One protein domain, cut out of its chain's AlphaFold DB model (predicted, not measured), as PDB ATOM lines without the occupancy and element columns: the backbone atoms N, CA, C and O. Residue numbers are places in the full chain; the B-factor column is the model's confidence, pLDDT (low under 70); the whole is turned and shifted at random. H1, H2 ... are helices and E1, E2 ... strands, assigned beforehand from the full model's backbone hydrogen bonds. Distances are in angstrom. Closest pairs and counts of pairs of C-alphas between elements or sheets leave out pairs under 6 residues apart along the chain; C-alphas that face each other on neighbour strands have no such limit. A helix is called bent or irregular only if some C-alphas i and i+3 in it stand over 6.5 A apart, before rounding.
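Overview. This is residues 4 to 87 of the 95 residues of the protein "Proteinral secretion pathway protein I" of Pseudomonas amygdali pv. tabaci (UniProt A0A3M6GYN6). One twisted sheet of four strands has a single long helix, H1, laid over one face, while the other face bears no named helix. H1 covers E2, E3 and E4 and runs at a slant to the strands, and the sheet and helix together make a rod. The printed part has 84 residues, with one named helix and four named strands in the order H1, E1, E2, E3, E4 along the chain. The sheet has the order E1, E2, E3, E4, antiparallel throughout, and the class is mixed, helices and strands. The whole is compact, with a radius of gyration of the C-alphas of 13.5 A, and the C-alphas span 45 by 20 by 18 A.

Along the chain. The longest strand by residues is E3, residues 61 to 70, 29.5 A from first to last C-alpha; C-alpha 61 is at (-67.511, 61.808, 206.175). E2 is residues 47 to 55 and measures 26.2 A. E4 is residues 79 to 86 and measures 22.6 A, with C-alpha 86 at (-71.308, 59.944, 204.311). E1, residues 34 to 39, has 17.1 A from first to last C-alpha. The helix H1 takes residues 4 to 27, measures 35.4 A and is not bent; it begins with C-alpha 4 at (-75.267, 31.633, 228.958).

Arrangement. The four strands form a meander, each strand the antiparallel neighbour of the one before, and E1 and E2, E2 and E3, and E3 and E4 are hairpins. The inner strands E2 and E3 run at 165 degrees between their N-to-C directions; the C-alphas of Gln 51 and Leu 66 face each other at 4.7 A, and N 50 and O 67 are within hydrogen-bond range at 2.8 A, as are N 65 and O 52 at 2.9 A. E3 and the edge strand E4 stand at 163 degrees; N 64 and O 83 are 2.8 A apart, and N 81 and O 66 are 2.9 A apart, both within hydrogen-bond range. E2 and the edge strand E1 also stand at 163 degrees between their N-to-C directions, with N 36 and O 51 at 2.9 A and N 51 and O 36 at 2.8 A, both within hydrogen-bond range. The two edge strands E1 and E4 are apart. H1 is on the sheet at a height over the sheet of 7.4 A, and it lies over E2, E3 and E4. It runs only just slantwise to the strands, at 30.5 degrees to E3 on the local plane. The closest C-alphas of H1 and E4 are those of Leu 15 and Ala 79, 5.1 A apart. For H1 and E3 they are those of Ala 14 and Val 68, 5.8 A apart, and for H1 and E2 those of Ala 18 and Cys 49, 7.8 A apart. In H1, every O i to N i+4 pair is within hydrogen-bond range.

Size, cuts and confidence. The two C-alphas farthest apart are those of Asn 4 and Asp 58, at 45.0 A, and the first and last printed C-alphas, those of Asn 4 and Ile 87, are 39.6 A apart. The printed part has no cut. The link from E2 to E3 is tight, with 5 residues; those from H1 to E1, E1 to E2 and E3 to E4 are short, with 6, 7 and 8 residues, and no link is long. The mean pLDDT of the printed part is 92.3, and the model's confidence is under 70 at residue 4 and at residues 74 to 75, which lie in the link from E3 to E4.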
ATOM      1  N   ASN A   4     -76.005  31.180 230.145       60.66
ATOM      2  CA  ASN A   4     -75.267  31.633 228.958       60.66
ATOM      3  C   ASN A   4     -76.180  32.258 227.878       60.66
ATOM      4  O   ASN A   4     -75.771  33.165 227.155       60.66
ATOM      5  N   ASN A   5     -77.450  31.837 227.813       71.94
ATOM      6  CA  ASN A   5     -78.413  32.370 226.843       71.94
ATOM      7  C   ASN A   5     -78.869  33.796 227.184       71.94
ATOM      8  O   ASN A   5     -79.191  34.557 226.276       71.94
ATOM      9  N   GLY A   6     -78.874  34.173 228.469       85.50
ATOM     10  CA  GLY A   6     -79.248  35.525 228.898       85.50
ATOM     11  C   GLY A   6     -78.257  36.573 228.398       85.50
ATOM     12  O   GLY A   6     -78.640  37.502 227.699       85.50
ATOM     13  N   VAL A   7     -76.963  36.359 228.644       88.00
ATOM     14  CA  VAL A   7     -75.914  37.314 228.244       88.00
ATOM     15  C   VAL A   7     -75.827  37.466 226.723       88.00
ATOM     16  O   VAL A   7     -75.691  38.581 226.223       88.00
ATOM     17  N   LEU A   8     -75.914  36.366 225.967       91.06
ATOM     18  CA  LEU A   8     -75.895  36.431 224.501       91.06
ATOM     19  C   LEU A   8     -77.119  37.164 223.948       91.06
ATOM     20  O   LEU A   8     -76.974  37.993 223.049       91.06
ATOM     21  N   ARG A   9     -78.302  36.908 224.518       91.31
ATOM     22  CA  ARG A   9     -79.525  37.638 224.178       91.31
ATOM     23  C   ARG A   9     -79.366  39.133 224.448       91.31
ATOM     24  O   ARG A   9     -79.684  39.933 223.575       91.31
ATOM     25  N   ASP A  10     -78.845  39.508 225.610       92.56
ATOM     26  CA  ASP A  10     -78.702  40.913 225.995       92.56
ATOM     27  C   ASP A  10     -77.701  41.646 225.094       92.56
ATOM     28  O   ASP A  10     -77.952  42.775 224.671       92.56
ATOM     29  N   ARG A  11     -76.604  40.981 224.708       93.81
ATOM     30  CA  ARG A  11     -75.654  41.504 223.712       93.81
ATOM     31  C   ARG A  11     -76.280  41.651 222.326       93.81
ATOM     32  O   ARG A  11     -76.037  42.655 221.664       93.81
ATOM     33  N   ALA A  12     -77.089  40.684 221.889       94.88
ATOM     34  CA  ALA A  12     -77.787  40.761 220.606       94.88
ATOM     35  C   ALA A  12     -78.789  41.926 220.577       94.88
ATOM     36  O   ALA A  12     -78.813  42.686 219.610       94.88
ATOM     37  N   ILE A  13     -79.555  42.121 221.657       95.56
ATOM     38  CA  ILE A  13     -80.476  43.259 221.794       95.56
ATOM     39  C   ILE A  13     -79.704  44.585 221.807       95.56
ATOM     40  O   ILE A  13     -80.075  45.520 221.103       95.56
ATOM     41  N   ALA A  14     -78.601  44.664 222.554       95.94
ATOM     42  CA  ALA A  14     -77.759  45.857 222.585       95.94
ATOM     43  C   ALA A  14     -77.155  46.190 221.207       95.94
ATOM     44  O   ALA A  14     -77.052  47.361 220.842       95.94
ATOM     45  N   LEU A  15     -76.774  45.178 220.420       96.94
ATOM     46  CA  LEU A  15     -76.281  45.375 219.057       96.94
ATOM     47  C   LEU A  15     -77.390  45.864 218.118       96.94
ATOM     48  O   LEU A  15     -77.141  46.761 217.314       96.94
ATOM     49  N   LEU A  16     -78.598  45.307 218.237       97.06
ATOM     50  CA  LEU A  16     -79.758  45.755 217.468       97.06
ATOM     51  C   LEU A  16     -80.068  47.231 217.748       97.06
ATOM     52  O   LEU A  16     -80.265  48.001 216.811       97.06
ATOM     53  N   GLU A  17     -80.027  47.653 219.014       97.31
ATOM     54  CA  GLU A  17     -80.185  49.065 219.371       97.31
ATOM     55  C   GLU A  17     -79.101  49.932 218.713       97.31
ATOM     56  O   GLU A  17     -79.426  50.920 218.062       97.31
ATOM     57  N   ALA A  18     -77.822  49.540 218.780       97.94
ATOM     58  CA  ALA A  18     -76.751  50.284 218.106       97.94
ATOM     59  C   ALA A  18     -76.987  50.417 216.584       97.94
ATOM     60  O   ALA A  18     -76.707  51.463 215.996       97.94
ATOM     61  N   GLN A  19     -77.520  49.378 215.936       97.69
ATOM     62  CA  GLN A  19     -77.864  49.411 214.512       97.69
ATOM     63  C   GLN A  19     -79.051  50.339 214.218       97.69
ATOM     64  O   GLN A  19     -78.998  51.080 213.234       97.69
ATOM     65  N   ASN A  20     -80.072  50.359 215.080       96.75
ATOM     66  CA  ASN A  20     -81.196  51.291 214.972       96.75
ATOM     67  C   ASN A  20     -80.720  52.744 215.068       96.75
ATOM     68  O   ASN A  20     -81.052  53.555 214.205       96.75
ATOM     69  N   GLN A  21     -79.857  53.063 216.038       96.56
ATOM     70  CA  GLN A  21     -79.290  54.412 216.162       96.56
ATOM     71  C   GLN A  21     -78.469  54.807 214.936       96.56
ATOM     72  O   GLN A  21     -78.564  55.932 214.450       96.56
ATOM     73  N   LEU A  22     -77.683  53.880 214.381       97.31
ATOM     74  CA  LEU A  22     -76.971  54.137 213.134       97.31
ATOM     75  C   LEU A  22     -77.934  54.410 211.970       97.31
ATOM     76  O   LEU A  22     -77.655  55.275 211.137       97.31
ATOM     77  N   ALA A  23     -79.050  53.684 211.889       96.56
ATOM     78  CA  ALA A  23     -80.073  53.919 210.877       96.56
ATOM     79  C   ALA A  23     -80.716  55.306 211.044       96.56
ATOM     80  O   ALA A  23     -80.802  56.041 210.061       96.56
ATOM     81  N   GLU A  24     -81.058  55.711 212.271       94.56
ATOM     82  CA  GLU A  24     -81.533  57.068 212.581       94.56
ATOM     83  C   GLU A  24     -80.527  58.130 212.114       94.56
ATOM     84  O   GLU A  24     -80.890  59.058 211.392       94.56
ATOM     85  N   LEU A  25     -79.240  57.974 212.453       95.12
ATOM     86  CA  LEU A  25     -78.180  58.903 212.044       95.12
ATOM     87  C   LEU A  25     -78.045  59.007 210.521       95.12
ATOM     88  O   LEU A  25     -77.798  60.092 209.999       95.12
ATOM     89  N   ARG A  26     -78.230  57.901 209.792       93.56
ATOM     90  CA  ARG A  26     -78.218  57.894 208.318       93.56
ATOM     91  C   ARG A  26     -79.411  58.630 207.707       93.56
ATOM     92  O   ARG A  26     -79.315  59.059 206.558       93.56
ATOM     93  N   MET A  27     -80.510  58.761 208.448       91.69
ATOM     94  CA  MET A  27     -81.711  59.487 208.028       91.69
ATOM     95  C   MET A  27     -81.682  60.965 208.434       91.69
ATOM     96  O   MET A  27     -82.428  61.762 207.869       91.69
ATOM     97  N   MET A  28     -80.827  61.358 209.383       90.31
ATOM     98  CA  MET A  28     -80.742  62.748 209.823       90.31
ATOM     99  C   MET A  28     -80.273  63.671 208.697       90.31
ATOM    100  O   MET A  28     -79.212  63.495 208.102       90.31
ATOM    101  N   THR A  29     -81.033  64.742 208.490       84.06
ATOM    102  CA  THR A  29     -80.717  65.805 207.532       84.06
ATOM    103  C   THR A  29     -79.418  66.541 207.861       84.06
ATOM    104  O   THR A  29     -78.734  67.049 206.973       84.06
ATOM    105  N   ARG A  30     -79.081  66.644 209.151       86.50
ATOM    106  CA  ARG A  30     -77.871  67.309 209.639       86.50
ATOM    107  C   ARG A  30     -77.278  66.510 210.788       86.50
ATOM    108  O   ARG A  30     -77.958  66.245 211.773       86.50
ATOM    109  N   LEU A  31     -75.991  66.199 210.680       90.19
ATOM    110  CA  LEU A  31     -75.210  65.544 211.724       90.19
ATOM    111  C   LEU A  31     -74.239  66.552 212.331       90.19
ATOM    112  O   LEU A  31     -73.533  67.252 211.606       90.19
ATOM    113  N   ARG A  32     -74.199  66.624 213.662       91.50
ATOM    114  CA  ARG A  32     -73.274  67.494 214.395       91.50
ATOM    115  C   ARG A  32     -72.222  66.639 215.099       91.50
ATOM    116  O   ARG A  32     -72.607  65.708 215.802       91.50
ATOM    117  N   PRO A  33     -70.921  66.933 214.936       95.12
ATOM    118  CA  PRO A  33     -69.884  66.308 215.742       95.12
ATOM    119  C   PRO A  33     -70.127  66.543 217.232       95.12
ATOM    120  O   PRO A  33     -70.673  67.575 217.624       95.12
ATOM    121  N   GLY A  34     -69.692  65.601 218.060       97.31
ATOM    122  CA  GLY A  34     -69.828  65.697 219.506       97.31
ATOM    123  C   GLY A  34     -70.027  64.348 220.174       97.31
ATOM    124  O   GLY A  34     -70.027  63.300 219.526       97.31
ATOM    125  N   PHE A  35     -70.195  64.400 221.489       97.88
ATOM    126  CA  PHE A  35     -70.539  63.258 222.319       97.88
ATOM    127  C   PHE A  35     -71.946  63.447 222.880       97.88
ATOM    128  O   PHE A  35     -72.278  64.526 223.370       97.88
ATOM    129  N   THR A  36     -72.760  62.402 222.822       97.00
ATOM    130  CA  THR A  36     -74.087  62.379 223.433       97.00
ATOM    131  C   THR A  36     -74.294  61.072 224.184       97.00
ATOM    132  O   THR A  36     -73.755  60.027 223.825       97.00
ATOM    133  N   THR A  37     -75.094  61.136 225.244       96.06
ATOM    134  CA  THR A  37     -75.558  59.966 225.985       96.06
ATOM    135  C   THR A  37     -77.069  60.047 226.137       96.06
ATOM    136  O   THR A  37     -77.608  61.123 226.406       96.06
ATOM    137  N   ARG A  38     -77.769  58.934 225.908       95.25
ATOM    138  CA  ARG A  38     -79.230  58.860 226.022       95.25
ATOM    139  C   ARG A  38     -79.680  57.533 226.614       95.25
ATOM    140  O   ARG A  38     -79.010  56.513 226.463       95.25
ATOM    141  N   LYS A  39     -80.850  57.540 227.254       95.56
ATOM    142  CA  LYS A  39     -81.554  56.304 227.614       95.56
ATOM    143  C   LYS A  39     -82.058  55.637 226.332       95.56
ATOM    144  O   LYS A  39     -82.591  56.326 225.466       95.56
ATOM    145  N   CYS A  40     -81.869  54.329 226.215       94.88
ATOM    146  CA  CYS A  40     -82.243  53.544 225.033       94.88
ATOM    147  C   CYS A  40     -82.776  52.169 225.455       94.88
ATOM    148  O   CYS A  40     -82.299  51.126 225.015       94.88
ATOM    149  N   ASP A  41     -83.714  52.186 226.401       94.19
ATOM    150  CA  ASP A  41     -84.225  50.982 227.052       94.19
ATOM    151  C   ASP A  41     -84.918  50.056 226.036       94.19
ATOM    152  O   ASP A  41     -85.751  50.498 225.246       94.19
ATOM    153  N   GLN A  42     -84.569  48.767 226.063       88.62
ATOM    154  CA  GLN A  42     -85.088  47.752 225.141       88.62
ATOM    155  C   GLN A  42     -85.829  46.667 225.923       88.62
ATOM    156  O   GLN A  42     -85.236  45.755 226.509       88.62
ATOM    157  N   GLY A  43     -87.158  46.777 225.958       87.69
ATOM    158  CA  GLY A  43     -88.008  45.900 226.759       87.69
ATOM    159  C   GLY A  43     -87.649  45.978 228.247       87.69
ATOM    160  O   GLY A  43     -87.869  46.998 228.889       87.69
ATOM    161  N   ARG A  44     -87.104  44.887 228.801       88.25
ATOM    162  CA  ARG A  44     -86.679  44.806 230.214       88.25
ATOM    163  C   ARG A  44     -85.235  45.254 230.458       88.25
ATOM    164  O   ARG A  44     -84.823  45.324 231.610       88.25
ATOM    165  N   LEU A  45     -84.457  45.508 229.406       91.69
ATOM    166  CA  LEU A  45     -83.070  45.936 229.544       91.69
ATOM    167  C   LEU A  45     -83.006  47.448 229.728       91.69
ATOM    168  O   LEU A  45     -83.356  48.206 228.823       91.69
ATOM    169  N   SER A  46     -82.527  47.872 230.897       93.94
ATOM    170  CA  SER A  46     -82.201  49.269 231.172       93.94
ATOM    171  C   SER A  46     -80.840  49.609 230.572       93.94
ATOM    172  O   SER A  46     -79.798  49.183 231.076       93.94
ATOM    173  N   LEU A  47     -80.852  50.362 229.474       95.38
ATOM    174  CA  LEU A  47     -79.683  50.640 228.652       95.38
ATOM    175  C   LEU A  47     -79.370  52.140 228.604       95.38
ATOM    176  O   LEU A  47     -80.243  53.013 228.694       95.38
ATOM    177  N   THR A  48     -78.088  52.425 228.438       96.00
ATOM    178  CA  THR A  48     -77.544  53.750 228.161       96.00
ATOM    179  C   THR A  48     -76.729  53.658 226.881       96.00
ATOM    180  O   THR A  48     -75.828  52.826 226.772       96.00
ATOM    181  N   CYS A  49     -77.051  54.509 225.916       96.94
ATOM    182  CA  CYS A  49     -76.377  54.559 224.633       96.94
ATOM    183  C   CYS A  49     -75.507  55.800 224.565       96.94
ATOM    184  O   CYS A  49     -75.997  56.926 224.657       96.94
ATOM    185  N   GLU A  50     -74.216  55.571 224.398       97.38
ATOM    186  CA  GLU A  50     -73.214  56.596 224.173       97.38
ATOM    187  C   GLU A  50     -72.920  56.680 222.679       97.38
ATOM    188  O   GLU A  50     -72.632  55.672 222.030       97.38
ATOM    189  N   GLN A  51     -72.941  57.894 222.145       98.19
ATOM    190  CA  GLN A  51     -72.645  58.186 220.755       98.19
ATOM    191  C   GLN A  51     -71.527  59.217 220.684       98.19
ATOM    192  O   GLN A  51     -71.580  60.269 221.315       98.19
ATOM    193  N   THR A  52     -70.522  58.941 219.860       98.38
ATOM    194  CA  THR A  52     -69.500  59.912 219.473       98.38
ATOM    195  C   THR A  52     -69.519  60.085 217.965       98.38
ATOM    196  O   THR A  52     -69.376  59.116 217.220       98.38
ATOM    197  N   LEU A  53     -69.666  61.328 217.522       97.62
ATOM    198  CA  LEU A  53     -69.602  61.730 216.124       97.62
ATOM    199  C   LEU A  53     -68.362  62.595 215.912       97.62
ATOM    200  O   LEU A  53     -68.174  63.598 216.604       97.62
ATOM    201  N   LYS A  54     -67.516  62.222 214.951       97.25
ATOM    202  CA  LYS A  54     -66.340  63.009 214.552       97.25
ATOM    203  C   LYS A  54     -66.375  63.257 213.052       97.25
ATOM    204  O   LYS A  54     -66.341  62.304 212.274       97.25
ATOM    205  N   ALA A  55     -66.429  64.525 212.655       94.56
ATOM    206  CA  ALA A  55     -66.323  64.888 211.249       94.56
ATOM    207  C   ALA A  55     -64.898  64.636 210.742       94.56
ATOM    208  O   ALA A  55     -63.920  64.852 211.461       94.56
ATOM    209  N   SER A  56     -64.803  64.180 209.499       91.88
ATOM    210  CA  SER A  56     -63.563  64.195 208.729       91.88
ATOM    211  C   SER A  56     -63.172  65.631 208.359       91.88
ATOM    212  O   SER A  56     -64.023  66.524 208.330       91.88
ATOM    213  N   ALA A  57     -61.891  65.851 208.056       89.25
ATOM    214  CA  ALA A  57     -61.352  67.161 207.683       89.25
ATOM    215  C   ALA A  57     -62.007  67.742 206.415       89.25
ATOM    216  O   ALA A  57     -62.175  68.952 206.304       89.25
ATOM    217  N   ASP A  58     -62.422  66.881 205.483       86.88
ATOM    218  CA  ASP A  58     -63.119  67.255 204.243       86.88
ATOM    219  C   ASP A  58     -64.612  67.589 204.441       86.88
ATOM    220  O   ASP A  58     -65.293  68.032 203.509       86.88
ATOM    221  N   GLY A  59     -65.152  67.350 205.642       86.38
ATOM    222  CA  GLY A  59     -66.563  67.542 205.969       86.38
ATOM    223  C   GLY A  59     -67.530  66.665 205.163       86.38
ATOM    224  O   GLY A  59     -68.724  66.962 205.133       86.38
ATOM    225  N   MET A  60     -67.047  65.621 204.480       89.62
ATOM    226  CA  MET A  60     -67.884  64.704 203.689       89.62
ATOM    227  C   MET A  60     -68.213  63.417 204.442       89.62
ATOM    228  O   MET A  60     -69.240  62.791 204.179       89.62
ATOM    229  N   LEU A  61     -67.366  63.032 205.395       94.00
ATOM    230  CA  LEU A  61     -67.511  61.808 206.175       94.00
ATOM    231  C   LEU A  61     -67.703  62.112 207.663       94.00
ATOM    232  O   LEU A  61     -67.124  63.051 208.211       94.00
ATOM    233  N   MET A  62     -68.481  61.263 208.327       96.19
ATOM    234  CA  MET A  62     -68.665  61.257 209.773       96.19
ATOM    235  C   MET A  62     -68.250  59.895 210.320       96.19
ATOM    236  O   MET A  62     -68.841  58.874 209.966       96.19
ATOM    237  N   ARG A  63     -67.250  59.867 211.202       97.56
ATOM    238  CA  ARG A  63     -66.951  58.687 212.015       97.56
ATOM    239  C   ARG A  63     -67.963  58.615 213.149       97.56
ATOM    240  O   ARG A  63     -68.128  59.582 213.892       97.56
ATOM    241  N   VAL A  64     -68.610  57.465 213.268       98.12
ATOM    242  CA  VAL A  64     -69.655  57.178 214.247       98.12
ATOM    243  C   VAL A  64     -69.163  56.058 215.151       98.12
ATOM    244  O   VAL A  64     -68.854  54.972 214.666       98.12
ATOM    245  N   SER A  65     -69.120  56.323 216.452       98.38
ATOM    246  CA  SER A  65     -68.847  55.326 217.486       98.38
ATOM    247  C   SER A  65     -70.043  55.251 218.425       98.38
ATOM    248  O   SER A  65     -70.364  56.236 219.088       98.38
ATOM    249  N   LEU A  66     -70.692  54.092 218.481       98.19
ATOM    250  CA  LEU A  66     -71.836  53.806 219.342       98.19
ATOM    251  C   LEU A  66     -71.449  52.745 220.369       98.19
ATOM    252  O   LEU A  66     -70.844  51.723 220.033       98.19
ATOM    253  N   ARG A  67     -71.811  52.970 221.629       97.75
ATOM    254  CA  ARG A  67     -71.643  52.001 222.715       97.75
ATOM    255  C   ARG A  67     -72.957  51.872 223.456       97.75
ATOM    256  O   ARG A  67     -73.545  52.876 223.842       97.75
ATOM    257  N   VAL A  68     -73.382  50.639 223.689       96.94
ATOM    258  CA  VAL A  68     -74.604  50.340 224.436       96.94
ATOM    259  C   VAL A  68     -74.207  49.649 225.729       96.94
ATOM    260  O   VAL A  68     -73.584  48.584 225.718       96.94
ATOM    261  N   LEU A  69     -74.514  50.296 226.847       95.50
ATOM    262  CA  LEU A  69     -74.159  49.869 228.191       95.50
ATOM    263  C   LEU A  69     -75.425  49.499 228.951       95.50
ATOM    264  O   LEU A  69     -76.458  50.144 228.796       95.50
ATOM    265  N   GLN A  70     -75.332  48.496 229.815       93.69
ATOM    266  CA  GLN A  70     -76.355  48.276 230.827       93.69
ATOM    267  C   GLN A  70     -76.202  49.347 231.909       93.69
ATOM    268  O   GLN A  70     -75.105  49.531 232.431       93.69
ATOM    269  N   ARG A  71     -77.280  50.070 232.226       89.75
ATOM    270  CA  ARG A  71     -77.227  51.272 233.076       89.75
ATOM    271  C   ARG A  71     -76.716  50.991 234.491       89.75
ATOM    272  O   ARG A  71     -75.968  51.795 235.032       89.75
ATOM    273  N   ASP A  72     -77.094  49.844 235.043       81.25
ATOM    274  CA  ASP A  72     -76.825  49.493 236.442       81.25
ATOM    275  C   ASP A  72     -75.608  48.571 236.610       81.25
ATOM    276  O   ASP A  72     -75.285  48.163 237.723       81.25
ATOM    277  N   ASN A  73     -74.926  48.221 235.513       74.81
ATOM    278  CA  ASN A  73     -73.804  47.288 235.531       74.81
ATOM    279  C   ASN A  73     -72.500  47.982 235.112       74.81
ATOM    280  O   ASN A  73     -72.484  48.837 234.225       74.81
ATOM    281  N   LYS A  74     -71.385  47.617 235.751       64.56
ATOM    282  CA  LYS A  74     -70.067  48.177 235.411       64.56
ATOM    283  C   LYS A  74     -69.567  47.619 234.061       64.56
ATOM    284  O   LYS A  74     -69.933  46.506 233.692       64.56
ATOM    285  N   PRO A  75     -68.737  48.381 233.317       68.69
ATOM    286  CA  PRO A  75     -68.249  48.011 231.983       68.69
ATOM    287  C   PRO A  75     -67.573  46.629 231.965       68.69
ATOM    288  O   PRO A  75     -66.967  46.244 232.968       68.69
ATOM    289  N   PRO A  76     -67.620  45.893 230.836       83.00
ATOM    290  CA  PRO A  76     -67.637  46.391 229.449       83.00
ATOM    291  C   PRO A  76     -69.034  46.627 228.828       83.00
ATOM    292  O   PRO A  76     -70.020  46.078 229.310       83.00
ATOM    293  N   PRO A  77     -69.139  47.429 227.742       91.00
ATOM    294  CA  PRO A  77     -70.404  47.626 227.028       91.00
ATOM    295  C   PRO A  77     -70.952  46.297 226.485       91.00
ATOM    296  O   PRO A  77     -70.181  45.436 226.057       91.00
ATOM    297  N   LEU A  78     -72.281  46.160 226.450       94.56
ATOM    298  CA  LEU A  78     -72.957  44.997 225.867       94.56
ATOM    299  C   LEU A  78     -72.778  44.950 224.345       94.56
ATOM    300  O   LEU A  78     -72.669  43.866 223.776       94.56
ATOM    301  N   ALA A  79     -72.698  46.116 223.698       96.31
ATOM    302  CA  ALA A  79     -72.382  46.228 222.281       96.31
ATOM    303  C   ALA A  79     -71.546  47.476 221.973       96.31
ATOM    304  O   ALA A  79     -71.636  48.507 222.647       96.31
ATOM    305  N   ARG A  80     -70.739  47.374 220.914       97.31
ATOM    306  CA  ARG A  80     -69.991  48.478 220.310       97.31
ATOM    307  C   ARG A  80     -70.159  48.405 218.797       97.31
ATOM    308  O   ARG A  80     -70.046  47.324 218.228       97.31
ATOM    309  N   LEU A  81     -70.401  49.549 218.169       98.19
ATOM    310  CA  LEU A  81     -70.448  49.694 216.720       98.19
ATOM    311  C   LEU A  81     -69.617  50.912 216.325       98.19
ATOM    312  O   LEU A  81     -69.916  52.028 216.741       98.19
ATOM    313  N   ASP A  82     -68.599  50.696 215.497       98.06
ATOM    314  CA  ASP A  82     -67.747  51.747 214.944       98.06
ATOM    315  C   ASP A  82     -67.846  51.720 213.419       98.06
ATOM    316  O   ASP A  82     -67.660  50.679 212.787       98.06
ATOM    317  N   THR A  83     -68.178  52.855 212.810       97.62
ATOM    318  CA  THR A  83     -68.360  52.945 211.359       97.62
ATOM    319  C   THR A  83     -68.108  54.359 210.839       97.62
ATOM    320  O   THR A  83     -67.847  55.296 211.595       97.62
ATOM    321  N   ILE A  84     -68.174  54.513 209.519       96.56
ATOM    322  CA  ILE A  84     -68.103  55.795 208.827       96.56
ATOM    323  C   ILE A  84     -69.350  55.911 207.955       96.56
ATOM    324  O   ILE A  84     -69.714  54.967 207.252       96.56
ATOM    325  N   ILE A  85     -70.010  57.064 208.001       95.19
ATOM    326  CA  ILE A  85     -71.137  57.387 207.123       95.19
ATOM    327  C   ILE A  85     -70.834  58.652 206.326       95.19
ATOM    328  O   ILE A  85     -70.156  59.557 206.813       95.19
ATOM    329  N   ALA A  86     -71.343  58.719 205.098       91.62
ATOM    330  CA  ALA A  86     -71.308  59.944 204.311       91.62
ATOM    331  C   ALA A  86     -72.316  60.956 204.872       91.62
ATOM    332  O   ALA A  86     -73.456  60.604 205.189       91.62
ATOM    333  N   ILE A  87     -71.908  62.217 204.973       86.19
ATOM    334  CA  ILE A  87     -72.794  63.322 205.332       86.19
ATOM    335  C   ILE A  87     -73.551  63.710 204.063       86.19
ATOM    336  O   ILE A  87     -72.963  64.238 203.118       86.19
TER     337      ILE A  87